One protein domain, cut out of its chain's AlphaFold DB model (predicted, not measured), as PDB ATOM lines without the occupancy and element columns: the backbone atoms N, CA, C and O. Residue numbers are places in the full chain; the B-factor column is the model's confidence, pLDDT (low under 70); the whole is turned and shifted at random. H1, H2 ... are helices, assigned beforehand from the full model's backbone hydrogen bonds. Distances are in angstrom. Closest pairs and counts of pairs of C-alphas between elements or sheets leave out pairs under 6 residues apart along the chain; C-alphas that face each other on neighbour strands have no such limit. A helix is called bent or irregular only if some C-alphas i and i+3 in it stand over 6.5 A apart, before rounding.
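Overview. This is residues 2 to 31 and 92 to 180 of the 643 residues of an uncharacterized protein of Phytophthora fragariae (UniProt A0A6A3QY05). Two long helices, H1 and H2, run opposite ways as a narrow V that meets near the last residues of H1, and the shorter H3 packs on H1 and reaches H2 with its first residues. From the far end of H3, the kinked H4 crosses H2, and its residues 165 to 178 stick out as a free arm. The printed part has 119 residues and is all helix, with four named helices in the order H1, H2, H3, H4 and no named strand. It is loose, with a radius of gyration of the C-alphas of 16.9 A, and spans 52 by 38 by 21 A.

Along the chain. Find C-alpha 2 at (41.580, -45.054, 43.585); from there H1 runs through residues 2 to 29, 40.7 A. H2, residues 93 to 126, covers 48.0 A with a kink of 26 degrees near residue 113. H3 is residues 136 to 148, 17.6 A. H4, residues 151 to 178, covers 39.5 A to C-alpha 178 at (0.393, -44.624, 30.137); it has a kink of 43 degrees near residue 162 and is irregular, C-alphas 152 and 155 being 7.3 A apart.

Arrangement. H1, H2 and H3 form an up-and-down bundle, each running against the one before. Residues 25 to 29 of H1 touch H2, closest at C-alphas 28 and 100, 6.3 A, at a shallow tilt of 21 degrees. Residues 14 to 26 of H1 touch H3, closest at C-alphas 22 and 143, 4.1 A. H2 and H3 are a helical hairpin, closest at C-alphas 112 and 136, 5.7 A. Residues 156 to 160 of H4 touch H2 at a steep tilt of 61 degrees, closest at C-alphas 160 and 101, 5.7 A. H3 and H4 touch only at the corner. Every O i to N i+4 pair is within hydrogen-bond range in H1 and H3, against 29 of 30 in H2 and 19 of 24 in H4.

Size, cuts and confidence. The C-alphas farthest apart, of Leu 2 and Ser 92, are 54.9 A apart. Residues 32 to 91 are not printed; C-alphas 31 and 92 are 13.3 A apart across the cut. Of the links printed whole, H3 to H4 is tight and H2 to H3 short. Confidence is under 70 at residues 92 to 94 and 128 to 130.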
ATOM      1  N   LEU A   2      41.693 -45.225  45.048       72.06
ATOM      2  CA  LEU A   2      41.580 -45.054  43.585       72.06
ATOM      3  C   LEU A   2      40.127 -44.960  43.071       72.06
ATOM      4  O   LEU A   2      39.794 -44.020  42.362       72.06
ATOM      5  N   ASN A   3      39.242 -45.868  43.507       71.75
ATOM      6  CA  ASN A   3      37.824 -45.840  43.110       71.75
ATOM      7  C   ASN A   3      37.091 -44.601  43.635       71.75
ATOM      8  O   ASN A   3      36.287 -44.020  42.919       71.75
ATOM      9  N   LEU A   4      37.405 -44.161  44.860       75.56
ATOM     10  CA  LEU A   4      36.823 -42.942  45.424       75.56
ATOM     11  C   LEU A   4      37.256 -41.721  44.602       75.56
ATOM     12  O   LEU A   4      36.399 -40.969  44.159       75.56
ATOM     13  N   MET A   5      38.558 -41.593  44.318       79.00
ATOM     14  CA  MET A   5      39.103 -40.531  43.465       79.00
ATOM     15  C   MET A   5      38.490 -40.541  42.061       79.00
ATOM     16  O   MET A   5      38.142 -39.483  41.543       79.00
ATOM     17  N   TYR A   6      38.303 -41.723  41.473       78.69
ATOM     18  CA  TYR A   6      37.647 -41.885  40.180       78.69
ATOM     19  C   TYR A   6      36.184 -41.416  40.220       78.69
ATOM     20  O   TYR A   6      35.791 -40.578  39.414       78.69
ATOM     21  N   THR A   7      35.403 -41.847  41.216       76.88
ATOM     22  CA  THR A   7      34.004 -41.403  41.367       76.88
ATOM     23  C   THR A   7      33.883 -39.901  41.622       76.88
ATOM     24  O   THR A   7      33.065 -39.239  40.988       76.88
ATOM     25  N   THR A   8      34.734 -39.316  42.472       80.00
ATOM     26  CA  THR A   8      34.752 -37.861  42.688       80.00
ATOM     27  C   THR A   8      35.186 -37.100  41.438       80.00
ATOM     28  O   THR A   8      34.686 -36.007  41.189       80.00
ATOM     29  N   SER A   9      36.070 -37.685  40.623       83.19
ATOM     30  CA  SER A   9      36.485 -37.113  39.340       83.19
ATOM     31  C   SER A   9      35.333 -37.098  38.334       83.19
ATOM     32  O   SER A   9      35.125 -36.088  37.672       83.19
ATOM     33  N   ILE A  10      34.512 -38.155  38.277       80.94
ATOM     34  CA  ILE A  10      33.304 -38.194  37.432       80.94
ATOM     35  C   ILE A  10      32.308 -37.104  37.845       80.94
ATOM     36  O   ILE A  10      31.790 -36.381  36.995       80.94
ATOM     37  N   VAL A  11      32.065 -36.940  39.149       81.94
ATOM     38  CA  VAL A  11      31.190 -35.866  39.651       81.94
ATOM     39  C   VAL A  11      31.755 -34.491  39.278       81.94
ATOM     40  O   VAL A  11      31.025 -33.652  38.752       81.94
ATOM     41  N   GLY A  12      33.060 -34.272  39.469       86.50
ATOM     42  CA  GLY A  12      33.735 -33.041  39.048       86.50
ATOM     43  C   GLY A  12      33.646 -32.792  37.539       86.50
ATOM     44  O   GLY A  12      33.425 -31.659  37.113       86.50
ATOM     45  N   ALA A  13      33.736 -33.845  36.727       88.38
ATOM     46  CA  ALA A  13      33.600 -33.766  35.278       88.38
ATOM     47  C   ALA A  13      32.180 -33.362  34.853       88.38
ATOM     48  O   ALA A  13      32.046 -32.503  33.986       88.38
ATOM     49  N   ASN A  14      31.124 -33.889  35.490       90.44
ATOM     50  CA  ASN A  14      29.744 -33.439  35.245       90.44
ATOM     51  C   ASN A  14      29.589 -31.929  35.497       90.44
ATOM     52  O   ASN A  14      28.998 -31.217  34.685       90.44
ATOM     53  N   VAL A  15      30.165 -31.421  36.592       91.31
ATOM     54  CA  VAL A  15      30.124 -29.985  36.912       91.31
ATOM     55  C   VAL A  15      30.867 -29.163  35.858       91.31
ATOM     56  O   VAL A  15      30.331 -28.173  35.362       91.31
ATOM     57  N   LEU A  16      32.073 -29.586  35.471       93.19
ATOM     58  CA  LEU A  16      32.888 -28.884  34.478       93.19
ATOM     59  C   LEU A  16      32.203 -28.844  33.108       93.19
ATOM     60  O   LEU A  16      32.135 -27.784  32.484       93.19
ATOM     61  N   VAL A  17      31.646 -29.971  32.657       93.06
ATOM     62  CA  VAL A  17      30.876 -30.037  31.406       93.06
ATOM     63  C   VAL A  17      29.643 -29.133  31.487       93.06
ATOM     64  O   VAL A  17      29.353 -28.431  30.522       93.06
ATOM     65  N   GLY A  18      28.965 -29.067  32.638       92.94
ATOM     66  CA  GLY A  18      27.840 -28.152  32.860       92.94
ATOM     67  C   GLY A  18      28.230 -26.680  32.719       92.94
ATOM     68  O   GLY A  18      27.527 -25.919  32.059       92.94
ATOM     69  N   ILE A  19      29.385 -26.285  33.262       94.75
ATOM     70  CA  ILE A  19      29.927 -24.923  33.116       94.75
ATOM     71  C   ILE A  19      30.256 -24.617  31.648       94.75
ATOM     72  O   ILE A  19      29.902 -23.551  31.145       94.75
ATOM     73  N   MET A  20      30.894 -25.551  30.937       94.44
ATOM     74  CA  MET A  20      31.194 -25.391  29.508       94.44
ATOM     75  C   MET A  20      29.911 -25.220  28.686       94.44
ATOM     76  O   MET A  20      29.818 -24.322  27.848       94.44
ATOM     77  N   LEU A  21      28.891 -26.027  28.976       94.06
ATOM     78  CA  LEU A  21      27.594 -25.965  28.311       94.06
ATOM     79  C   LEU A  21      26.831 -24.669  28.633       94.06
ATOM     80  O   LEU A  21      26.120 -24.147  27.772       94.06
ATOM     81  N   ALA A  22      27.017 -24.102  29.829       93.25
ATOM     82  CA  ALA A  22      26.521 -22.769  30.163       93.25
ATOM     83  C   ALA A  22      27.139 -21.699  29.253       93.25
ATOM     84  O   ALA A  22      26.419 -20.862  28.714       93.25
ATOM     85  N   GLY A  23      28.459 -21.757  29.036       92.50
ATOM     86  CA  GLY A  23      29.166 -20.852  28.127       92.50
ATOM     87  C   GLY A  23      28.648 -20.942  26.690       92.50
ATOM     88  O   GLY A  23      28.395 -19.915  26.061       92.50
ATOM     89  N   VAL A  24      28.406 -22.161  26.199       93.06
ATOM     90  CA  VAL A  24      27.782 -22.393  24.883       93.06
ATOM     91  C   VAL A  24      26.363 -21.829  24.837       93.06
ATOM     92  O   VAL A  24      26.008 -21.158  23.873       93.06
ATOM     93  N   THR A  25      25.569 -22.037  25.891       91.44
ATOM     94  CA  THR A  25      24.213 -21.475  25.991       91.44
ATOM     95  C   THR A  25      24.261 -19.952  25.902       91.44
ATOM     96  O   THR A  25      23.580 -19.369  25.070       91.44
ATOM     97  N   ILE A  26      25.135 -19.292  26.664       91.00
ATOM     98  CA  ILE A  26      25.305 -17.833  26.598       91.00
ATOM     99  C   ILE A  26      25.704 -17.385  25.183       91.00
ATOM    100  O   ILE A  26      25.184 -16.386  24.690       91.00
ATOM    101  N   LEU A  27      26.586 -18.124  24.503       89.88
ATOM    102  CA  LEU A  27      27.006 -17.808  23.137       89.88
ATOM    103  C   LEU A  27      25.852 -17.907  22.124       89.88
ATOM    104  O   LEU A  27      25.749 -17.041  21.258       89.88
ATOM    105  N   ILE A  28      24.963 -18.899  22.257       88.81
ATOM    106  CA  ILE A  28      23.763 -19.040  21.408       88.81
ATOM    107  C   ILE A  28      22.879 -17.792  21.513       88.81
ATOM    108  O   ILE A  28      22.399 -17.275  20.507       88.81
ATOM    109  N   PHE A  29      22.699 -17.269  22.724       85.75
ATOM    110  CA  PHE A  29      21.855 -16.095  22.947       85.75
ATOM    111  C   PHE A  29      22.531 -14.767  22.563       85.75
ATOM    112  O   PHE A  29      21.837 -13.771  22.367       85.75
ATOM    113  N   LYS A  30      23.858 -14.763  22.359       84.31
ATOM    114  CA  LYS A  30      24.615 -13.633  21.790       84.31
ATOM    115  C   LYS A  30      24.564 -13.553  20.260       84.31
ATOM    116  O   LYS A  30      25.103 -12.600  19.704       84.31
ATOM    117  N   ILE A  31      23.947 -14.521  19.575       80.06
ATOM    118  CA  ILE A  31      23.736 -14.441  18.125       80.06
ATOM    119  C   ILE A  31      22.854 -13.209  17.839       80.06
ATOM    120  O   ILE A  31      21.759 -13.126  18.408       80.06
ATOM    121  N   SER A  92      13.520 -11.548  10.954       66.56
ATOM    122  CA  SER A  92      12.560 -10.885  11.838       66.56
ATOM    123  C   SER A  92      12.865 -11.244  13.302       66.56
ATOM    124  O   SER A  92      13.329 -12.358  13.572       66.56
ATOM    125  N   PRO A  93      12.600 -10.353  14.273       67.06
ATOM    126  CA  PRO A  93      12.934 -10.592  15.683       67.06
ATOM    127  C   PRO A  93      12.321 -11.898  16.225       67.06
ATOM    128  O   PRO A  93      12.976 -12.652  16.943       67.06
ATOM    129  N   ASN A  94      11.109 -12.246  15.779       69.25
ATOM    130  CA  ASN A  94      10.450 -13.510  16.127       69.25
ATOM    131  C   ASN A  94      11.141 -14.737  15.504       69.25
ATOM    132  O   ASN A  94      11.206 -15.798  16.130       69.25
ATOM    133  N   ALA A  95      11.671 -14.609  14.283       73.75
ATOM    134  CA  ALA A  95      12.426 -15.672  13.627       73.75
ATOM    135  C   ALA A  95      13.791 -15.882  14.295       73.75
ATOM    136  O   ALA A  95      14.201 -17.024  14.491       73.75
ATOM    137  N   ALA A  96      14.458 -14.803  14.716       78.75
ATOM    138  CA  ALA A  96      15.695 -14.883  15.486       78.75
ATOM    139  C   ALA A  96      15.472 -15.579  16.840       78.75
ATOM    140  O   ALA A  96      16.222 -16.489  17.187       78.75
ATOM    141  N   LEU A  97      14.403 -15.232  17.567       78.94
ATOM    142  CA  LEU A  97      14.064 -15.879  18.840       78.94
ATOM    143  C   LEU A  97      13.732 -17.371  18.664       78.94
ATOM    144  O   LEU A  97      14.208 -18.214  19.425       78.94
ATOM    145  N   SER A  98      12.971 -17.712  17.620       82.25
ATOM    146  CA  SER A  98      12.639 -19.105  17.290       82.25
ATOM    147  C   SER A  98      13.882 -19.913  16.911       82.25
ATOM    148  O   SER A  98      14.020 -21.064  17.320       82.25
ATOM    149  N   LEU A  99      14.821 -19.305  16.178       86.44
ATOM    150  CA  LEU A  99      16.100 -19.915  15.822       86.44
ATOM    151  C   LEU A  99      16.977 -20.149  17.060       86.44
ATOM    152  O   LEU A  99      17.490 -21.255  17.230       86.44
ATOM    153  N   LYS A 100      17.108 -19.151  17.948       87.81
ATOM    154  CA  LYS A 100      17.819 -19.290  19.232       87.81
ATOM    155  C   LYS A 100      17.233 -20.440  20.054       87.81
ATOM    156  O   LYS A 100      17.974 -21.308  20.513       87.81
ATOM    157  N   GLY A 101      15.903 -20.495  20.174       87.25
ATOM    158  CA  GLY A 101      15.204 -21.568  20.881       87.25
ATOM    159  C   GLY A 101      15.400 -22.944  20.247       87.25
ATOM    160  O   GLY A 101      15.679 -23.909  20.956       87.25
ATOM    161  N   PHE A 102      15.337 -23.036  18.917       90.00
ATOM    162  CA  PHE A 102      15.594 -24.277  18.191       90.00
ATOM    163  C   PHE A 102      17.024 -24.780  18.415       90.00
ATOM    164  O   PHE A 102      17.209 -25.940  18.784       90.00
ATOM    165  N   ILE A 103      18.036 -23.920  18.262       92.38
ATOM    166  CA  ILE A 103      19.446 -24.279  18.488       92.38
ATOM    167  C   ILE A 103      19.657 -24.726  19.938       92.38
ATOM    168  O   ILE A 103      20.302 -25.742  20.188       92.38
ATOM    169  N   TRP A 104      19.082 -24.010  20.901       92.44
ATOM    170  CA  TRP A 104      19.253 -24.329  22.313       92.44
ATOM    171  C   TRP A 104      18.600 -25.662  22.714       92.44
ATOM    172  O   TRP A 104      19.248 -26.506  23.339       92.44
ATOM    173  N   LEU A 105      17.347 -25.902  22.312       90.31
ATOM    174  CA  LEU A 105      16.641 -27.152  22.615       90.31
ATOM    175  C   LEU A 105      17.276 -28.354  21.903       90.31
ATOM    176  O   LEU A 105      17.453 -29.413  22.511       90.31
ATOM    177  N   THR A 106      17.665 -28.193  20.634       91.50
ATOM    178  CA  THR A 106      18.357 -29.252  19.884       91.50
ATOM    179  C   THR A 106      19.724 -29.562  20.483       91.50
ATOM    180  O   THR A 106      20.055 -30.736  20.623       91.50
ATOM    181  N   MET A 107      20.480 -28.555  20.932       93.12
ATOM    182  CA  MET A 107      21.742 -28.756  21.652       93.12
ATOM    183  C   MET A 107      21.541 -29.605  22.915       93.12
ATOM    184  O   MET A 107      22.300 -30.547  23.145       93.12
ATOM    185  N   GLY A 108      20.500 -29.326  23.711       90.31
ATOM    186  CA  GLY A 108      20.188 -30.106  24.914       90.31
ATOM    187  C   GLY A 108      19.860 -31.570  24.600       90.31
ATOM    188  O   GLY A 108      20.355 -32.482  25.266       90.31
ATOM    189  N   TYR A 109      19.083 -31.805  23.542       89.69
ATOM    190  CA  TYR A 109      18.727 -33.151  23.087       89.69
ATOM    191  C   TYR A 109      19.926 -33.925  22.517       89.69
ATOM    192  O   TYR A 109      20.136 -35.091  22.855       89.69
ATOM    193  N   VAL A 110      20.760 -33.274  21.700       91.81
ATOM    194  CA  VAL A 110      21.997 -33.861  21.164       91.81
ATOM    195  C   VAL A 110      22.952 -34.216  22.297       91.81
ATOM    196  O   VAL A 110      23.523 -35.307  22.288       91.81
ATOM    197  N   PHE A 111      23.081 -33.349  23.306       91.94
ATOM    198  CA  PHE A 111      23.883 -33.644  24.487       91.94
ATOM    199  C   PHE A 111      23.379 -34.908  25.200       91.94
ATOM    200  O   PHE A 111      24.171 -35.818  25.441       91.94
ATOM    201  N   TYR A 112      22.071 -35.026  25.446       88.06
ATOM    202  CA  TYR A 112      21.474 -36.222  26.050       88.06
ATOM    203  C   TYR A 112      21.775 -37.514  25.268       88.06
ATOM    204  O   TYR A 112      22.134 -38.525  25.864       88.06
ATOM    205  N   ILE A 113      21.691 -37.498  23.934       88.81
ATOM    206  CA  ILE A 113      22.050 -38.675  23.121       88.81
ATOM    207  C   ILE A 113      23.555 -38.956  23.208       88.81
ATOM    208  O   ILE A 113      23.977 -40.114  23.299       88.81
ATOM    209  N   SER A 114      24.375 -37.904  23.191       87.75
ATOM    210  CA  SER A 114      25.830 -38.025  23.211       87.75
ATOM    211  C   SER A 114      26.345 -38.701  24.481       87.75
ATOM    212  O   SER A 114      27.280 -39.491  24.382       87.75
ATOM    213  N   THR A 115      25.712 -38.496  25.644       86.62
ATOM    214  CA  THR A 115      26.146 -39.141  26.897       86.62
ATOM    215  C   THR A 115      26.049 -40.664  26.813       86.62
ATOM    216  O   THR A 115      27.000 -41.358  27.171       86.62
ATOM    217  N   SER A 116      24.957 -41.199  26.254       83.06
ATOM    218  CA  SER A 116      24.789 -42.641  26.017       83.06
ATOM    219  C   SER A 116      25.824 -43.178  25.021       83.06
ATOM    220  O   SER A 116      26.342 -44.285  25.186       83.06
ATOM    221  N   THR A 117      26.143 -42.413  23.978       86.00
ATOM    222  CA  THR A 117      27.149 -42.814  22.983       86.00
ATOM    223  C   THR A 117      28.557 -42.821  23.577       86.00
ATOM    224  O   THR A 117      29.303 -43.774  23.359       86.00
ATOM    225  N   VAL A 118      28.907 -41.808  24.375       86.25
ATOM    226  CA  VAL A 118      30.196 -41.716  25.080       86.25
ATOM    227  C   VAL A 118      30.352 -42.850  26.091       86.25
ATOM    228  O   VAL A 118      31.414 -43.471  26.143       86.25
ATOM    229  N   ALA A 119      29.294 -43.184  26.833       82.38
ATOM    230  CA  ALA A 119      29.301 -44.312  27.762       82.38
ATOM    231  C   ALA A 119      29.622 -45.635  27.037       82.38
ATOM    232  O   ALA A 119      30.571 -46.333  27.388       82.38
ATOM    233  N   LYS A 120      28.927 -45.929  25.928       84.62
ATOM    234  CA  LYS A 120      29.186 -47.136  25.120       84.62
ATOM    235  C   LYS A 120      30.584 -47.149  24.495       84.62
ATOM    236  O   LYS A 120      31.238 -48.189  24.484       84.62
ATOM    237  N   ALA A 121      31.048 -46.009  23.983       84.38
ATOM    238  CA  ALA A 121      32.365 -45.892  23.363       84.38
ATOM    239  C   ALA A 121      33.500 -46.086  24.382       84.38
ATOM    240  O   ALA A 121      34.464 -46.798  24.104       84.38
ATOM    241  N   THR A 122      33.374 -45.504  25.577       83.69
ATOM    242  CA  THR A 122      34.370 -45.657  26.651       83.69
ATOM    243  C   THR A 122      34.376 -47.069  27.225       83.69
ATOM    244  O   THR A 122      35.456 -47.624  27.423       83.69
ATOM    245  N   ALA A 123      33.207 -47.696  27.379       83.19
ATOM    246  CA  ALA A 123      33.108 -49.102  27.764       83.19
ATOM    247  C   ALA A 123      33.786 -50.036  26.743       83.19
ATOM    248  O   ALA A 123      34.471 -50.980  27.134       83.19
ATOM    249  N   ALA A 124      33.639 -49.762  25.440       84.25
ATOM    250  CA  ALA A 124      34.282 -50.543  24.384       84.25
ATOM    251  C   ALA A 124      35.808 -50.337  24.326       84.25
ATOM    252  O   ALA A 124      36.538 -51.283  24.043       84.25
ATOM    253  N   ALA A 125      36.293 -49.121  24.597       83.94
ATOM    254  CA  ALA A 125      37.713 -48.779  24.499       83.94
ATOM    255  C   ALA A 125      38.536 -49.159  25.744       83.94
ATOM    256  O   ALA A 125      39.678 -49.596  25.609       83.94
ATOM    257  N   TYR A 126      37.979 -48.996  26.947       79.88
ATOM    258  CA  TYR A 126      38.710 -49.134  28.218       79.88
ATOM    259  C   TYR A 126      38.160 -50.244  29.132       79.88
ATOM    260  O   TYR A 126      38.669 -50.452  30.236       79.88
ATOM    261  N   GLY A 127      37.147 -50.984  28.667       75.38
ATOM    262  CA  GLY A 127      36.434 -52.000  29.440       75.38
ATOM    263  C   GLY A 127      35.405 -51.404  30.409       75.38
ATOM    264  O   GLY A 127      35.417 -50.208  30.700       75.38
ATOM    265  N   LEU A 128      34.518 -52.251  30.953       69.06
ATOM    266  CA  LEU A 128      33.442 -51.819  31.867       69.06
ATOM    267  C   LEU A 128      33.956 -51.104  33.131       69.06
ATOM    268  O   LEU A 128      33.225 -50.332  33.742       69.06
ATOM    269  N   SER A 129      35.207 -51.341  33.529       66.75
ATOM    270  CA  SER A 129      35.792 -50.766  34.745       66.75
ATOM    271  C   SER A 129      36.067 -49.258  34.662       66.75
ATOM    272  O   SER A 129      36.252 -48.636  35.705       66.75
ATOM    273  N   TRP A 130      36.107 -48.677  33.455       68.88
ATOM    274  CA  TRP A 130      36.406 -47.254  33.218       68.88
ATOM    275  C   TRP A 130      35.335 -46.565  32.358       68.88
ATOM    276  O   TRP A 130      35.630 -45.632  31.607       68.88
ATOM    277  N   GLU A 131      34.087 -47.027  32.447       74.81
ATOM    278  CA  GLU A 131      32.958 -46.411  31.752       74.81
ATOM    279  C   GLU A 131      32.693 -44.991  32.281       74.81
ATOM    280  O   GLU A 131      32.428 -44.787  33.468       74.81
ATOM    281  N   ILE A 132      32.722 -43.996  31.388       77.69
ATOM    282  CA  ILE A 132      32.398 -42.611  31.739       77.69
ATOM    283  C   ILE A 132      30.926 -42.365  31.417       77.69
ATOM    284  O   ILE A 132      30.549 -42.176  30.259       77.69
ATOM    285  N   LYS A 133      30.096 -42.328  32.462       79.56
ATOM    286  CA  LYS A 133      28.690 -41.925  32.372       79.56
ATOM    287  C   LYS A 133      28.521 -40.500  32.878       79.56
ATOM    288  O   LYS A 133      28.695 -40.228  34.064       79.56
ATOM    289  N   PHE A 134      28.159 -39.596  31.974       83.62
ATOM    290  CA  PHE A 134      27.692 -38.267  32.356       83.62
ATOM    291  C   PHE A 134      26.221 -38.333  32.754       83.62
ATOM    292  O   PHE A 134      25.436 -39.011  32.092       83.62
ATOM    293  N   GLU A 135      25.843 -37.605  33.802       85.12
ATOM    294  CA  GLU A 135      24.452 -37.490  34.238       85.12
ATOM    295  C   GLU A 135      23.809 -36.288  33.526       85.12
ATOM    296  O   GLU A 135      24.029 -35.140  33.928       85.12
ATOM    297  N   PRO A 136      23.023 -36.498  32.451       85.50
ATOM    298  CA  PRO A 136      22.594 -35.403  31.586       85.50
ATOM    299  C   PRO A 136      21.709 -34.385  32.308       85.50
ATOM    300  O   PRO A 136      21.797 -33.193  32.027       85.50
ATOM    301  N   LEU A 137      20.895 -34.833  33.270       84.94
ATOM    302  CA  LEU A 137      20.033 -33.959  34.064       84.94
ATOM    303  C   LEU A 137      20.846 -32.991  34.928       84.94
ATOM    304  O   LEU A 137      20.576 -31.793  34.912       84.94
ATOM    305  N   LEU A 138      21.861 -33.496  35.634       87.00
ATOM    306  CA  LEU A 138      22.742 -32.681  36.467       87.00
ATOM    307  C   LEU A 138      23.500 -31.649  35.623       87.00
ATOM    308  O   LEU A 138      23.520 -30.468  35.963       87.00
ATOM    309  N   VAL A 139      24.080 -32.083  34.501       91.88
ATOM    310  CA  VAL A 139      24.844 -31.211  33.597       91.88
ATOM    311  C   VAL A 139      23.966 -30.085  33.036       91.88
ATOM    312  O   VAL A 139      24.348 -28.916  33.104       91.88
ATOM    313  N   LEU A 140      22.779 -30.419  32.517       91.56
ATOM    314  CA  LEU A 140      21.845 -29.440  31.952       91.56
ATOM    315  C   LEU A 140      21.287 -28.492  33.021       91.56
ATOM    316  O   LEU A 140      21.114 -27.305  32.749       91.56
ATOM    317  N   MET A 141      21.051 -28.983  34.241       90.75
ATOM    318  CA  MET A 141      20.618 -28.155  35.367       90.75
ATOM    319  C   MET A 141      21.689 -27.129  35.745       90.75
ATOM    320  O   MET A 141      21.375 -25.950  35.877       90.75
ATOM    321  N   ILE A 142      22.958 -27.540  35.856       93.38
ATOM    322  CA  ILE A 142      24.077 -26.623  36.128       93.38
ATOM    323  C   ILE A 142      24.194 -25.584  35.008       93.38
ATOM    324  O   ILE A 142      24.298 -24.389  35.289       93.38
ATOM    325  N   ALA A 143      24.116 -26.024  33.748       93.00
ATOM    326  CA  ALA A 143      24.188 -25.141  32.592       93.00
ATOM    327  C   ALA A 143      23.076 -24.079  32.605       93.00
ATOM    328  O   ALA A 143      23.346 -22.886  32.460       93.00
ATOM    329  N   SER A 144      21.833 -24.510  32.840       90.25
ATOM    330  CA  SER A 144      20.664 -23.633  32.922       90.25
ATOM    331  C   SER A 144      20.719 -22.703  34.132       90.25
ATOM    332  O   SER A 144      20.387 -21.530  33.991       90.25
ATOM    333  N   CYS A 145      21.191 -23.172  35.292       90.56
ATOM    334  CA  CYS A 145      21.394 -22.318  36.458       90.56
ATOM    335  C   CYS A 145      22.393 -21.201  36.151       90.56
ATOM    336  O   CYS A 145      22.086 -20.047  36.414       90.56
ATOM    337  N   ILE A 146      23.557 -21.501  35.574       92.31
ATOM    338  CA  ILE A 146      24.570 -20.475  35.282       92.31
ATOM    339  C   ILE A 146      24.067 -19.499  34.210       92.31
ATOM    340  O   ILE A 146      24.117 -18.290  34.417       92.31
ATOM    341  N   ALA A 147      23.537 -20.007  33.092       89.69
ATOM    342  CA  ALA A 147      23.036 -19.165  32.006       89.69
ATOM    343  C   ALA A 147      21.826 -18.315  32.438       89.69
ATOM    344  O   ALA A 147      21.760 -17.129  32.136       89.69
ATOM    345  N   GLY A 148      20.900 -18.885  33.212       85.69
ATOM    346  CA  GLY A 148      19.682 -18.206  33.662       85.69
ATOM    347  C   GLY A 148      19.909 -17.070  34.666       85.69
ATOM    348  O   GLY A 148      19.019 -16.238  34.842       85.69
ATOM    349  N   HIS A 149      21.083 -16.998  35.305       88.00
ATOM    350  CA  HIS A 149      21.456 -15.859  36.156       88.00
ATOM    351  C   HIS A 149      21.952 -14.644  35.355       88.00
ATOM    352  O   HIS A 149      22.079 -13.562  35.926       88.00
ATOM    353  N   GLN A 150      22.204 -14.786  34.052       84.50
ATOM    354  CA  GLN A 150      22.655 -13.681  33.214       84.50
ATOM    355  C   GLN A 150      21.468 -12.836  32.735       84.50
ATOM    356  O   GLN A 150      20.653 -13.290  31.932       84.50
ATOM    357  N   THR A 151      21.398 -11.582  33.186       78.12
ATOM    358  CA  THR A 151      20.277 -10.657  32.919       78.12
ATOM    359  C   THR A 151      20.001 -10.471  31.427       78.12
ATOM    360  O   THR A 151      18.865 -10.624  30.996       78.12
ATOM    361  N   ALA A 152      21.051 -10.271  30.624       79.00
ATOM    362  CA  ALA A 152      20.939  -9.984  29.191       79.00
ATOM    363  C   ALA A 152      20.216 -11.062  28.358       79.00
ATOM    364  O   ALA A 152      19.635 -10.744  27.329       79.00
ATOM    365  N   ILE A 153      20.262 -12.335  28.768       83.06
ATOM    366  CA  ILE A 153      19.675 -13.456  28.004       83.06
ATOM    367  C   ILE A 153      18.424 -14.032  28.672       83.06
ATOM    368  O   ILE A 153      17.668 -14.790  28.064       83.06
ATOM    369  N   ARG A 154      18.196 -13.675  29.938       80.81
ATOM    370  CA  ARG A 154      17.177 -14.270  30.801       80.81
ATOM    371  C   ARG A 154      15.764 -14.099  30.252       80.81
ATOM    372  O   ARG A 154      14.977 -15.040  30.335       80.81
ATOM    373  N   HIS A 155      15.439 -12.926  29.707       77.50
ATOM    374  CA  HIS A 155      14.109 -12.666  29.158       77.50
ATOM    375  C   HIS A 155      13.810 -13.574  27.955       77.50
ATOM    376  O   HIS A 155      12.825 -14.310  27.972       77.50
ATOM    377  N   GLU A 156      14.705 -13.607  26.962       78.56
ATOM    378  CA  GLU A 156      14.565 -14.474  25.786       78.56
ATOM    379  C   GLU A 156      14.482 -15.962  26.171       78.56
ATOM    380  O   GLU A 156      13.625 -16.688  25.663       78.56
ATOM    381  N   MET A 157      15.327 -16.414  27.109       81.75
ATOM    382  CA  MET A 157      15.292 -17.787  27.629       81.75
ATOM    383  C   MET A 157      13.932 -18.134  28.242       81.75
ATOM    384  O   MET A 157      13.408 -19.218  27.987       81.75
ATOM    385  N   HIS A 158      13.350 -17.228  29.035       79.44
ATOM    386  CA  HIS A 158      12.034 -17.436  29.639       79.44
ATOM    387  C   HIS A 158      10.933 -17.553  28.586       79.44
ATOM    388  O   HIS A 158      10.159 -18.504  28.637       79.44
ATOM    389  N   VAL A 159      10.899 -16.653  27.598       77.06
ATOM    390  CA  VAL A 159       9.891 -16.697  26.525       77.06
ATOM    391  C   VAL A 159       9.958 -18.020  25.754       77.06
ATOM    392  O   VAL A 159       8.926 -18.640  25.486       77.06
ATOM    393  N   ILE A 160      11.167 -18.499  25.442       81.81
ATOM    394  CA  ILE A 160      11.365 -19.791  24.772       81.81
ATOM    395  C   ILE A 160      10.891 -20.951  25.656       81.81
ATOM    396  O   ILE A 160      10.177 -21.829  25.171       81.81
ATOM    397  N   LEU A 161      11.270 -20.969  26.940       84.56
ATOM    398  CA  LEU A 161      10.885 -22.037  27.867       84.56
ATOM    399  C   LEU A 161       9.376 -22.096  28.087       84.56
ATOM    400  O   LEU A 161       8.816 -23.186  28.036       84.56
ATOM    401  N   ASP A 162       8.717 -20.957  28.283       77.19
ATOM    402  CA  ASP A 162       7.267 -20.897  28.486       77.19
ATOM    403  C   ASP A 162       6.511 -21.376  27.241       77.19
ATOM    404  O   ASP A 162       5.494 -22.063  27.345       77.19
ATOM    405  N   THR A 163       7.056 -21.090  26.055       79.38
ATOM    406  CA  THR A 163       6.511 -21.579  24.785       79.38
ATOM    407  C   THR A 163       6.737 -23.084  24.611       79.38
ATOM    408  O   THR A 163       5.838 -23.792  24.167       79.38
ATOM    409  N   ALA A 164       7.919 -23.601  24.963       82.00
ATOM    410  CA  ALA A 164       8.294 -25.004  24.764       82.00
ATOM    411  C   ALA A 164       7.744 -25.956  25.844       82.00
ATOM    412  O   ALA A 164       7.500 -27.134  25.571       82.00
ATOM    413  N   ALA A 165       7.537 -25.463  27.068       81.62
ATOM    414  CA  ALA A 165       7.151 -26.250  28.236       81.62
ATOM    415  C   ALA A 165       5.889 -27.107  28.013       81.62
ATOM    416  O   ALA A 165       5.955 -28.310  28.279       81.62
ATOM    417  N   PRO A 166       4.767 -26.583  27.477       81.50
ATOM    418  CA  PRO A 166       3.576 -27.395  27.224       81.50
ATOM    419  C   PRO A 166       3.832 -28.557  26.259       81.50
ATOM    420  O   PRO A 166       3.333 -29.660  26.482       81.50
ATOM    421  N   TYR A 167       4.649 -28.339  25.222       86.12
ATOM    422  CA  TYR A 167       4.975 -29.358  24.221       86.12
ATOM    423  C   TYR A 167       5.854 -30.481  24.774       86.12
ATOM    424  O   TYR A 167       5.788 -31.599  24.272       86.12
ATOM    425  N   MET A 168       6.649 -30.212  25.814       83.94
ATOM    426  CA  MET A 168       7.488 -31.223  26.464       83.94
ATOM    427  C   MET A 168       6.762 -31.907  27.627       83.94
ATOM    428  O   MET A 168       6.797 -33.132  27.749       83.94
ATOM    429  N   PHE A 169       6.068 -31.143  28.476       81.06
ATOM    430  CA  PHE A 169       5.445 -31.676  29.689       81.06
ATOM    431  C   PHE A 169       4.169 -32.464  29.422       81.06
ATOM    432  O   PHE A 169       3.963 -33.482  30.079       81.06
ATOM    433  N   LEU A 170       3.334 -32.060  28.459       84.25
ATOM    434  CA  LEU A 170       2.097 -32.788  28.174       84.25
ATOM    435  C   LEU A 170       2.385 -34.227  27.703       84.25
ATOM    436  O   LEU A 170       1.880 -35.152  28.341       84.25
ATOM    437  N   PRO A 171       3.248 -34.472  26.693       87.25
ATOM    438  CA  PRO A 171       3.624 -35.835  26.325       87.25
ATOM    439  C   PRO A 171       4.350 -36.576  27.448       87.25
ATOM    440  O   PRO A 171       4.096 -37.760  27.642       87.25
ATOM    441  N   PHE A 172       5.214 -35.899  28.215       79.81
ATOM    442  CA  PHE A 172       5.914 -36.513  29.345       79.81
ATOM    443  C   PHE A 172       4.940 -37.064  30.393       79.81
ATOM    444  O   PHE A 172       5.048 -38.232  30.769       79.81
ATOM    445  N   PHE A 173       3.967 -36.268  30.845       76.44
ATOM    446  CA  PHE A 173       2.996 -36.707  31.849       76.44
ATOM    447  C   PHE A 173       2.030 -37.758  31.298       76.44
ATOM    448  O   PHE A 173       1.743 -38.732  31.995       76.44
ATOM    449  N   VAL A 174       1.588 -37.624  30.041       85.19
ATOM    450  CA  VAL A 174       0.728 -38.623  29.384       85.19
ATOM    451  C   VAL A 174       1.458 -39.957  29.234       85.19
ATOM    452  O   VAL A 174       0.923 -40.993  29.618       85.19
ATOM    453  N   MET A 175       2.695 -39.952  28.734       79.56
ATOM    454  CA  MET A 175       3.486 -41.168  28.545       79.56
ATOM    455  C   MET A 175       3.875 -41.802  29.881       79.56
ATOM    456  O   MET A 175       3.810 -43.020  30.013       79.56
ATOM    457  N   THR A 176       4.219 -40.996  30.888       74.25
ATOM    458  CA  THR A 176       4.504 -41.493  32.243       74.25
ATOM    459  C   THR A 176       3.271 -42.157  32.858       74.25
ATOM    460  O   THR A 176       3.391 -43.221  33.461       74.25
ATOM    461  N   GLY A 177       2.081 -41.576  32.666       76.44
ATOM    462  CA  GLY A 177       0.815 -42.178  33.086       76.44
ATOM    463  C   GLY A 177       0.474 -43.456  32.312       76.44
ATOM    464  O   GLY A 177       0.082 -44.448  32.915       76.44
ATOM    465  N   ALA A 178       0.677 -43.470  30.992       80.94
ATOM    466  CA  ALA A 178       0.393 -44.624  30.137       80.94
ATOM    467  C   ALA A 178       1.370 -45.796  30.348       80.94
ATOM    468  O   ALA A 178       0.989 -46.955  30.211       80.94
ATOM    469  N   ALA A 179       2.624 -45.515  30.708       71.75
ATOM    470  CA  ALA A 179       3.626 -46.533  31.026       71.75
ATOM    471  C   ALA A 179       3.375 -47.222  32.381       71.75
ATOM    472  O   ALA A 179       4.081 -48.175  32.735       71.75
ATOM    473  N   LEU A 180       2.391 -46.750  33.154       70.25
ATOM    474  CA  LEU A 180       2.111 -47.266  34.478       70.25
ATOM    475  C   LEU A 180       1.400 -48.619  34.426       70.25
ATOM    476  O   LEU A 180       0.234 -48.729  34.053       70.25
TER     477      LEU A 180